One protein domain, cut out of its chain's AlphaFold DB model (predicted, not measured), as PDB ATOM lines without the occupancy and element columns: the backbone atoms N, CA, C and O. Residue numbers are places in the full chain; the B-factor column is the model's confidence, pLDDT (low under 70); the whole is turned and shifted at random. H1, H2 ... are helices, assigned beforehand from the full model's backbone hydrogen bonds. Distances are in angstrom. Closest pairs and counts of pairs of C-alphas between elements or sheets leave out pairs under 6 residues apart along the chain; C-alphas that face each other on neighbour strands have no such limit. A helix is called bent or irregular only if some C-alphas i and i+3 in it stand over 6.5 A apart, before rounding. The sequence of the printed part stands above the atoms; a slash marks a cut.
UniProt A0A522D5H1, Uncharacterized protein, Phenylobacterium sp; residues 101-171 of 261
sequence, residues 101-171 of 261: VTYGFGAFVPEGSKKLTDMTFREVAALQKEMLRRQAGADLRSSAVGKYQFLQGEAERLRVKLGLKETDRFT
ATOM      1  N   VAL A 101      -3.203 -22.579  28.279       90.50
ATOM      2  CA  VAL A 101      -2.571 -23.737  27.633       90.50
ATOM      3  C   VAL A 101      -3.301 -24.120  26.343       90.50
ATOM      4  O   VAL A 101      -4.527 -24.076  26.262       90.50
ATOM      5  N   THR A 102      -2.556 -24.546  25.330       90.00
ATOM      6  CA  THR A 102      -3.092 -25.101  24.080       90.00
ATOM      7  C   THR A 102      -2.514 -26.489  23.827       90.00
ATOM      8  O   THR A 102      -1.473 -26.846  24.389       90.00
ATOM      9  N   TYR A 103      -3.175 -27.279  22.978       82.44
ATOM     10  CA  TYR A 103      -2.650 -28.566  22.531       82.44
ATOM     11  C   TYR A 103      -1.207 -28.439  22.014       82.44
ATOM     12  O   TYR A 103      -0.858 -27.490  21.309       82.44
ATOM     13  N   GLY A 104      -0.357 -29.399  22.384       80.50
ATOM     14  CA  GLY A 104       1.072 -29.355  22.069       80.50
ATOM     15  C   GLY A 104       1.842 -28.260  22.818       80.50
ATOM     16  O   GLY A 104       2.956 -27.939  22.420       80.50
ATOM     17  N   PHE A 105       1.270 -27.681  23.882       85.56
ATOM     18  CA  PHE A 105       1.893 -26.653  24.725       85.56
ATOM     19  C   PHE A 105       2.394 -25.437  23.930       85.56
ATOM     20  O   PHE A 105       3.507 -24.959  24.138       85.56
ATOM     21  N   GLY A 106       1.569 -24.940  23.005       86.38
ATOM     22  CA  GLY A 106       1.898 -23.775  22.183       86.38
ATOM     23  C   GLY A 106       2.542 -24.091  20.833       86.38
ATOM     24  O   GLY A 106       2.617 -23.194  20.002       86.38
ATOM     25  N   ALA A 107       2.923 -25.346  20.555       85.25
ATOM     26  CA  ALA A 107       3.605 -25.731  19.308       85.25
ATOM     27  C   ALA A 107       2.856 -25.333  18.020       85.25
ATOM     28  O   ALA A 107       3.468 -25.120  16.976       85.25
ATOM     29  N   PHE A 108       1.528 -25.215  18.093       84.94
ATOM     30  CA  PHE A 108       0.672 -24.876  16.953       84.94
ATOM     31  C   PHE A 108       0.061 -23.474  17.045       84.94
ATOM     32  O   PHE A 108      -0.798 -23.132  16.235       84.94
ATOM     33  N   VAL A 109       0.475 -22.663  18.019       89.31
ATOM     34  CA  VAL A 109      -0.029 -21.299  18.208       89.31
ATOM     35  C   VAL A 109       0.802 -20.334  17.354       89.31
ATOM     36  O   VAL A 109       2.030 -20.389  17.401       89.31
ATOM     37  N   PRO A 110       0.179 -19.454  16.547       90.56
ATOM     38  CA  PRO A 110       0.901 -18.399  15.844       90.56
ATOM     39  C   PRO A 110       1.671 -17.489  16.804       90.56
ATOM     40  O   PRO A 110       1.151 -17.108  17.855       90.56
ATOM     41  N   GLU A 111       2.881 -17.095  16.417       89.94
ATOM     42  CA  GLU A 111       3.663 -16.112  17.163       89.94
ATOM     43  C   GLU A 111       2.874 -14.805  17.346       89.94
ATOM     44  O   GLU A 111       2.124 -14.387  16.463       89.94
ATOM     45  N   GLY A 112       2.998 -14.186  18.521       91.56
ATOM     46  CA  GLY A 112       2.275 -12.956  18.859       91.56
ATOM     47  C   GLY A 112       0.785 -13.138  19.175       91.56
ATOM     48  O   GLY A 112       0.093 -12.147  19.411       91.56
ATOM     49  N   SER A 113       0.269 -14.374  19.212       93.19
ATOM     50  CA  SER A 113      -1.106 -14.631  19.661       93.19
ATOM     51  C   SER A 113      -1.324 -14.153  21.100       93.19
ATOM     52  O   SER A 113      -0.453 -14.296  21.960       93.19
ATOM     53  N   LYS A 114      -2.517 -13.613  21.376       94.06
ATOM     54  CA  LYS A 114      -2.933 -13.231  22.734       94.06
ATOM     55  C   LYS A 114      -2.962 -14.450  23.663       94.06
ATOM     56  O   LYS A 114      -3.067 -15.591  23.217       94.06
ATOM     57  N   LYS A 115      -2.952 -14.201  24.971       94.75
ATOM     58  CA  LYS A 115      -3.347 -15.216  25.956       94.75
ATOM     59  C   LYS A 115      -4.816 -15.585  25.752       94.75
ATOM     60  O   LYS A 115      -5.623 -14.706  25.455       94.75
ATOM     61  N   LEU A 116      -5.171 -16.859  25.928       92.75
ATOM     62  CA  LEU A 116      -6.552 -17.335  25.763       92.75
ATOM     63  C   LEU A 116      -7.524 -16.568  26.660       92.75
ATOM     64  O   LEU A 116      -8.610 -16.198  26.226       92.75
ATOM     65  N   THR A 117      -7.113 -16.278  27.891       90.69
ATOM     66  CA  THR A 117      -7.909 -15.528  28.870       90.69
ATOM     67  C   THR A 117      -8.181 -14.075  28.476       90.69
ATOM     68  O   THR A 117      -9.139 -13.477  28.975       90.69
ATOM     69  N   ASP A 118      -7.406 -13.531  27.535       92.38
ATOM     70  CA  ASP A 118      -7.592 -12.203  26.947       92.38
ATOM     71  C   ASP A 118      -8.345 -12.237  25.604       92.38
ATOM     72  O   ASP A 118      -8.725 -11.180  25.089       92.38
ATOM     73  N   MET A 119      -8.574 -13.424  25.031       96.06
ATOM     74  CA  MET A 119      -9.301 -13.609  23.775       96.06
ATOM     75  C   MET A 119     -10.817 -13.629  23.989       96.06
ATOM     76  O   MET A 119     -11.334 -14.146  24.979       96.06
ATOM     77  N   THR A 120     -11.548 -13.105  23.013       96.44
ATOM     78  CA  THR A 120     -12.985 -13.348  22.837       96.44
ATOM     79  C   THR A 120     -13.247 -14.767  22.323       96.44
ATOM     80  O   THR A 120     -12.363 -15.378  21.723       96.44
ATOM     81  N   PHE A 121     -14.463 -15.297  22.482       87.38
ATOM     82  CA  PHE A 121     -14.829 -16.594  21.890       87.38
ATOM     83  C   PHE A 121     -14.598 -16.645  20.373       87.38
ATOM     84  O   PHE A 121     -14.145 -17.666  19.858       87.38
ATOM     85  N   ARG A 122     -14.837 -15.535  19.661       96.69
ATOM     86  CA  ARG A 122     -14.519 -15.420  18.230       96.69
ATOM     87  C   ARG A 122     -13.032 -15.629  17.947       96.69
ATOM     88  O   ARG A 122     -12.673 -16.348  17.019       96.69
ATOM     89  N   GLU A 123     -12.170 -14.991  18.734       97.94
ATOM     90  CA  GLU A 123     -10.714 -15.113  18.598       97.94
ATOM     91  C   GLU A 123     -10.226 -16.513  18.985       97.94
ATOM     92  O   GLU A 123      -9.382 -17.068  18.286       97.94
ATOM     93  N   VAL A 124     -10.803 -17.122  20.028       97.44
ATOM     94  CA  VAL A 124     -10.509 -18.513  20.408       97.44
ATOM     95  C   VAL A 124     -10.879 -19.476  19.281       97.44
ATOM     96  O   VAL A 124     -10.050 -20.293  18.887       97.44
ATOM     97  N   ALA A 125     -12.074 -19.349  18.695       94.25
ATOM     98  CA  ALA A 125     -12.494 -20.190  17.575       94.25
ATOM     99  C   ALA A 125     -11.571 -20.027  16.351       94.25
ATOM    100  O   ALA A 125     -11.232 -21.009  15.685       94.25
ATOM    101  N   ALA A 126     -11.117 -18.799  16.073       96.88
ATOM    102  CA  ALA A 126     -10.146 -18.532  15.015       96.88
ATOM    103  C   ALA A 126      -8.779 -19.177  15.306       96.88
ATOM    104  O   ALA A 126      -8.208 -19.819  14.422       96.88
ATOM    105  N   LEU A 127      -8.283 -19.072  16.545       96.69
ATOM    106  CA  LEU A 127      -7.043 -19.719  16.977       96.69
ATOM    107  C   LEU A 127      -7.132 -21.243  16.845       96.69
ATOM    108  O   LEU A 127      -6.234 -21.863  16.282       96.69
ATOM    109  N   GLN A 128      -8.222 -21.849  17.316       92.69
ATOM    110  CA  GLN A 128      -8.454 -23.291  17.232       92.69
ATOM    111  C   GLN A 128      -8.448 -23.792  15.782       92.69
ATOM    112  O   GLN A 128      -7.822 -24.812  15.476       92.69
ATOM    113  N   LYS A 129      -9.077 -23.044  14.868       92.12
ATOM    114  CA  LYS A 129      -9.054 -23.340  13.430       92.12
ATOM    115  C   LYS A 129      -7.639 -23.253  12.849       92.12
ATOM    116  O   LYS A 129      -7.245 -24.121  12.068       92.12
ATOM    117  N   GLU A 130      -6.862 -22.243  13.234       91.94
ATOM    118  CA  GLU A 130      -5.477 -22.086  12.775       91.94
ATOM    119  C   GLU A 130      -4.551 -23.175  13.335       91.94
ATOM    120  O   GLU A 130      -3.734 -23.722  12.593       91.94
ATOM    121  N   MET A 131      -4.719 -23.568  14.601       89.62
ATOM    122  CA  MET A 131      -4.003 -24.703  15.191       89.62
ATOM    123  C   MET A 131      -4.254 -25.985  14.390       89.62
ATOM    124  O   MET A 131      -3.304 -26.672  14.015       89.62
ATOM    125  N   LEU A 132      -5.515 -26.279  14.052       86.38
ATOM    126  CA  LEU A 132      -5.859 -27.434  13.218       86.38
ATOM    127  C   LEU A 132      -5.222 -27.358  11.828       86.38
ATOM    128  O   LEU A 132      -4.812 -28.390  11.294       86.38
ATOM    129  N   ARG A 133      -5.140 -26.164  11.228       89.25
ATOM    130  CA  ARG A 133      -4.484 -25.954   9.930       89.25
ATOM    131  C   ARG A 133      -2.975 -26.207  10.013       89.25
ATOM    132  O   ARG A 133      -2.426 -26.850   9.127       89.25
ATOM    133  N   ARG A 134      -2.312 -25.745  11.076       87.00
ATOM    134  CA  ARG A 134      -0.868 -25.949  11.317       87.00
ATOM    135  C   ARG A 134      -0.498 -27.400  11.600       87.00
ATOM    136  O   ARG A 134       0.632 -27.795  11.359       87.00
ATOM    137  N   GLN A 135      -1.458 -28.192  12.061       84.81
ATOM    138  CA  GLN A 135      -1.323 -29.636  12.247       84.81
ATOM    139  C   GLN A 135      -1.654 -30.432  10.970       84.81
ATOM    140  O   GLN A 135      -1.868 -31.643  11.035       84.81
ATOM    141  N   ALA A 136      -1.765 -29.784   9.803       82.44
ATOM    142  CA  ALA A 136      -1.976 -30.493   8.545       82.44
ATOM    143  C   ALA A 136      -0.830 -31.490   8.298       82.44
ATOM    144  O   ALA A 136       0.335 -31.108   8.275       82.44
ATOM    145  N   GLY A 137      -1.178 -32.768   8.126       74.94
ATOM    146  CA  GLY A 137      -0.212 -33.856   7.949       74.94
ATOM    147  C   GLY A 137       0.224 -34.559   9.238       74.94
ATOM    148  O   GLY A 137       0.946 -35.543   9.146       74.94
ATOM    149  N   ALA A 138      -0.224 -34.114  10.418       73.62
ATOM    150  CA  ALA A 138      -0.026 -34.861  11.659       73.62
ATOM    151  C   ALA A 138      -0.988 -36.057  11.752       73.62
ATOM    152  O   ALA A 138      -2.156 -35.945  11.366       73.62
ATOM    153  N   ASP A 139      -0.516 -37.163  12.335       70.00
ATOM    154  CA  ASP A 139      -1.324 -38.369  12.578       70.00
ATOM    155  C   ASP A 139      -2.486 -38.110  13.548       70.00
ATOM    156  O   ASP A 139      -3.562 -38.691  13.415       70.00
ATOM    157  N   LEU A 140      -2.287 -37.191  14.500       71.50
ATOM    158  CA  LEU A 140      -3.292 -36.754  15.464       71.50
ATOM    159  C   LEU A 140      -3.408 -35.232  15.456       71.50
ATOM    160  O   LEU A 140      -2.417 -34.515  15.613       71.50
ATOM    161  N   ARG A 141      -4.645 -34.748  15.305       79.75
ATOM    162  CA  ARG A 141      -4.979 -33.321  15.256       79.75
ATOM    163  C   ARG A 141      -5.948 -32.971  16.377       79.75
ATOM    164  O   ARG A 141      -6.899 -33.706  16.624       79.75
ATOM    165  N   SER A 142      -5.735 -31.836  17.031       84.00
ATOM    166  CA  SER A 142      -6.576 -31.350  18.118       84.00
ATOM    167  C   SER A 142      -6.658 -29.825  18.145       84.00
ATOM    168  O   SER A 142      -5.680 -29.107  17.915       84.00
ATOM    169  N   SER A 143      -7.857 -29.338  18.458       87.88
ATOM    170  CA  SER A 143      -8.164 -27.930  18.723       87.88
ATOM    171  C   SER A 143      -8.240 -27.622  20.221       87.88
ATOM    172  O   SER A 143      -8.755 -26.574  20.600       87.88
ATOM    173  N   ALA A 144      -7.772 -28.527  21.084       89.69
ATOM    174  CA  ALA A 144      -7.916 -28.384  22.524       89.69
ATOM    175  C   ALA A 144      -7.205 -27.132  23.068       89.69
ATOM    176  O   ALA A 144      -6.023 -26.891  22.794       89.69
ATOM    177  N   VAL A 145      -7.935 -26.343  23.860       93.06
ATOM    178  CA  VAL A 145      -7.442 -25.119  24.507       93.06
ATOM    179  C   VAL A 145      -7.969 -24.977  25.935       93.06
ATOM    180  O   VAL A 145      -9.017 -25.515  26.295       93.06
ATOM    181  N   GLY A 146      -7.257 -24.203  26.746       94.44
ATOM    182  CA  GLY A 146      -7.645 -23.861  28.108       94.44
ATOM    183  C   GLY A 146      -7.345 -24.948  29.137       94.44
ATOM    184  O   GLY A 146      -6.913 -26.058  28.804       94.44
ATOM    185  N   LYS A 147      -7.612 -24.624  30.410       91.56
ATOM    186  CA  LYS A 147      -7.320 -25.491  31.571       91.56
ATOM    187  C   LYS A 147      -7.947 -26.880  31.434       91.56
ATOM    188  O   LYS A 147      -7.361 -27.852  31.895       91.56
ATOM    189  N   TYR A 148      -9.102 -26.951  30.772       93.06
ATOM    190  CA  TYR A 148      -9.931 -28.150  30.624       93.06
ATOM    191  C   TYR A 148      -9.942 -28.733  29.202       93.06
ATOM    192  O   TYR A 148     -10.816 -29.549  28.899       93.06
ATOM    193  N   GLN A 149      -9.010 -28.299  28.338       91.69
ATOM    194  CA  GLN A 149      -8.813 -28.824  26.978       91.69
ATOM    195  C   GLN A 149     -10.119 -28.873  26.158       91.69
ATOM    196  O   GLN A 149     -10.548 -29.921  25.677       91.69
ATOM    197  N   PHE A 150     -10.784 -27.724  26.009       91.06
ATOM    198  CA  PHE A 150     -12.015 -27.606  25.225       91.06
ATOM    199  C   PHE A 150     -11.720 -27.685  23.727       91.06
ATOM    200  O   PHE A 150     -10.880 -26.938  23.217       91.06
ATOM    201  N   LEU A 151     -12.439 -28.553  23.016       90.19
ATOM    202  CA  LEU A 151     -12.411 -28.610  21.552       90.19
ATOM    203  C   LEU A 151     -13.263 -27.486  20.949       90.19
ATOM    204  O   LEU A 151     -14.141 -26.941  21.617       90.19
ATOM    205  N   GLN A 152     -13.036 -27.144  19.679       86.94
ATOM    206  CA  GLN A 152     -13.733 -26.029  19.019       86.94
ATOM    207  C   GLN A 152     -15.262 -26.175  19.048       86.94
ATOM    208  O   GLN A 152     -15.964 -25.248  19.449       86.94
ATOM    209  N   GLY A 153     -15.782 -27.344  18.655       80.88
ATOM    210  CA  GLY A 153     -17.226 -27.603  18.649       80.88
ATOM    211  C   GLY A 153     -17.836 -27.593  20.053       80.88
ATOM    212  O   GLY A 153     -18.912 -27.038  20.262       80.88
ATOM    213  N   GLU A 154     -17.118 -28.136  21.038       87.06
ATOM    214  CA  GLU A 154     -17.549 -28.143  22.437       87.06
ATOM    215  C   GLU A 154     -17.597 -26.729  23.028       87.06
ATOM    216  O   GLU A 154     -18.580 -26.370  23.680       87.06
ATOM    217  N   ALA A 155     -16.564 -25.919  22.779       84.25
ATOM    218  CA  ALA A 155     -16.507 -24.540  23.243       84.25
ATOM    219  C   ALA A 155     -17.661 -23.710  22.666       84.25
ATOM    220  O   ALA A 155     -18.310 -22.971  23.405       84.25
ATOM    221  N   GLU A 156     -17.966 -23.885  21.378       83.75
ATOM    222  CA  GLU A 156     -19.086 -23.215  20.715       83.75
ATOM    223  C   GLU A 156     -20.446 -23.672  21.266       83.75
ATOM    224  O   GLU A 156     -21.289 -22.844  21.617       83.75
ATOM    225  N   ARG A 157     -20.645 -24.985  21.437       91.62
ATOM    226  CA  ARG A 157     -21.866 -25.547  22.038       91.62
ATOM    227  C   ARG A 157     -22.112 -24.983  23.439       91.62
ATOM    228  O   ARG A 157     -23.226 -24.561  23.749       91.62
ATOM    229  N   LEU A 158     -21.081 -24.972  24.284       80.69
ATOM    230  CA  LEU A 158     -21.160 -24.462  25.654       80.69
ATOM    231  C   LEU A 158     -21.376 -22.948  25.685       80.69
ATOM    232  O   LEU A 158     -22.173 -22.473  26.491       80.69
ATOM    233  N   ARG A 159     -20.739 -22.194  24.780       91.44
ATOM    234  CA  ARG A 159     -20.973 -20.753  24.620       91.44
ATOM    235  C   ARG A 159     -22.451 -20.467  24.358       91.44
ATOM    236  O   ARG A 159     -23.050 -19.671  25.080       91.44
ATOM    237  N   VAL A 160     -23.044 -21.138  23.368       79.31
ATOM    238  CA  VAL A 160     -24.468 -20.987  23.026       79.31
ATOM    239  C   VAL A 160     -25.356 -21.396  24.201       79.31
ATOM    240  O   VAL A 160     -26.252 -20.641  24.576       79.31
ATOM    241  N   LYS A 161     -25.080 -22.548  24.827       75.81
ATOM    242  CA  LYS A 161     -25.866 -23.061  25.960       75.81
ATOM    243  C   LYS A 161     -25.884 -22.099  27.151       75.81
ATOM    244  O   LYS A 161     -26.919 -21.925  27.785       75.81
ATOM    245  N   LEU A 162     -24.746 -21.471  27.442       77.94
ATOM    246  CA  LEU A 162     -24.584 -20.545  28.563       77.94
ATOM    247  C   LEU A 162     -25.013 -19.107  28.225       77.94
ATOM    248  O   LEU A 162     -24.881 -18.223  29.069       77.94
ATOM    249  N   GLY A 163     -25.527 -18.856  27.014       77.94
ATOM    250  CA  GLY A 163     -25.972 -17.528  26.583       77.94
ATOM    251  C   GLY A 163     -24.831 -16.522  26.394       77.94
ATOM    252  O   GLY A 163     -25.066 -15.314  26.438       77.94
ATOM    253  N   LEU A 164     -23.603 -17.008  26.200       80.81
ATOM    254  CA  LEU A 164     -22.415 -16.181  26.001       80.81
ATOM    255  C   LEU A 164     -22.351 -15.693  24.552       80.81
ATOM    256  O   LEU A 164     -22.655 -16.423  23.607       80.81
ATOM    257  N   LYS A 165     -21.928 -14.451  24.352       82.69
ATOM    258  CA  LYS A 165     -21.730 -13.853  23.028       82.69
ATOM    259  C   LYS A 165     -20.352 -14.212  22.492       82.69
ATOM    260  O   LYS A 165     -19.404 -14.415  23.243       82.69
ATOM    261  N   GLU A 166     -20.204 -14.197  21.173       84.56
ATOM    262  CA  GLU A 166     -18.889 -14.351  20.534       84.56
ATOM    263  C   GLU A 166     -17.866 -13.291  20.979       84.56
ATOM    264  O   GLU A 166     -16.663 -13.529  20.911       84.56
ATOM    265  N   THR A 167     -18.349 -12.120  21.408       87.50
ATOM    266  CA  THR A 167     -17.548 -10.991  21.901       87.50
ATOM    267  C   THR A 167     -17.167 -11.114  23.373       87.50
ATOM    268  O   THR A 167     -16.366 -10.314  23.853       87.50
ATOM    269  N   ASP A 168     -17.744 -12.070  24.104       84.06
ATOM    270  CA  ASP A 168     -17.392 -12.297  25.502       84.06
ATOM    271  C   ASP A 168     -16.013 -12.958  25.587       84.06
ATOM    272  O   ASP A 168     -15.606 -13.711  24.699       84.06
ATOM    273  N   ARG A 169     -15.272 -12.651  26.656       88.06
ATOM    274  CA  ARG A 169     -13.905 -13.146  26.851       88.06
ATOM    275  C   ARG A 169     -13.875 -14.552  27.439       88.06
ATOM    276  O   ARG A 169     -14.598 -14.851  28.390       88.06
ATOM    277  N   PHE A 170     -12.939 -15.367  26.963       89.25
ATOM    278  CA  PHE A 170     -12.675 -16.736  27.412       89.25
ATOM    279  C   PHE A 170     -11.830 -16.789  28.702       89.25
ATOM    280  O   PHE A 170     -10.825 -17.494  28.817       89.25
ATOM    281  N   THR A 171     -12.243 -15.990  29.689       84.44
ATOM    282  CA  THR A 171     -11.558 -15.819  30.980       84.44
ATOM    283  C   THR A 171     -11.488 -17.116  31.793       84.44
ATOM    284  O   THR A 171     -12.255 -18.051  31.562       84.44
TER     285      THR A 171
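What this domain is: This is residues 101 to 171 of the 261 residues of an uncharacterized protein of Phenylobacterium sp (UniProt A0A522D5H1). With little regular structure, this domain is two helices, H2 and H3, that overlap near their first residues and run out opposite ways along the long axis, with long loops and the single-turn H1 over one side of H2. The 71 printed residues hold three named helices, H1, H2, H3 in chain order, with 28 residues, and no named strand: all helix. It is compact, radius of gyration of the C-alphas 11.7 A, and only just elongated, 36 by 23 by 18 A.

How they stand to each other: H1, residues 103 to 106, is near H2, residues 121 to 134, with 5 pairs of C-alphas within 10 A. H2 and H3, residues 152 to 161, form a helical hairpin and touch, the closest C-alphas being those of Ala 125 and Gln 152, 6.1 A apart. Their tilt is shallow, 15 degrees, opposite ways. H1 and H3 are apart. Every O i to N i+4 pair in H2 and H3 is within hydrogen-bond range; H1 is too short for one.

Where its parts are: H1 begins at C-alpha 103 (-2.650, -28.566, 22.531) and spans 6.6 A, only just irregular. H2 spans 19.9 A. H3 spans 14.3 A, ending at C-alpha 161 (-25.866, -23.061, 25.960).

The domain as a whole: The C-alphas farthest apart, those of Gly 137 and Gly 163, are 35.7 A apart. The printed part has no cut; both links, H1 to H2 and H2 to H3, are long. No printed residue is under 70 in pLDDT.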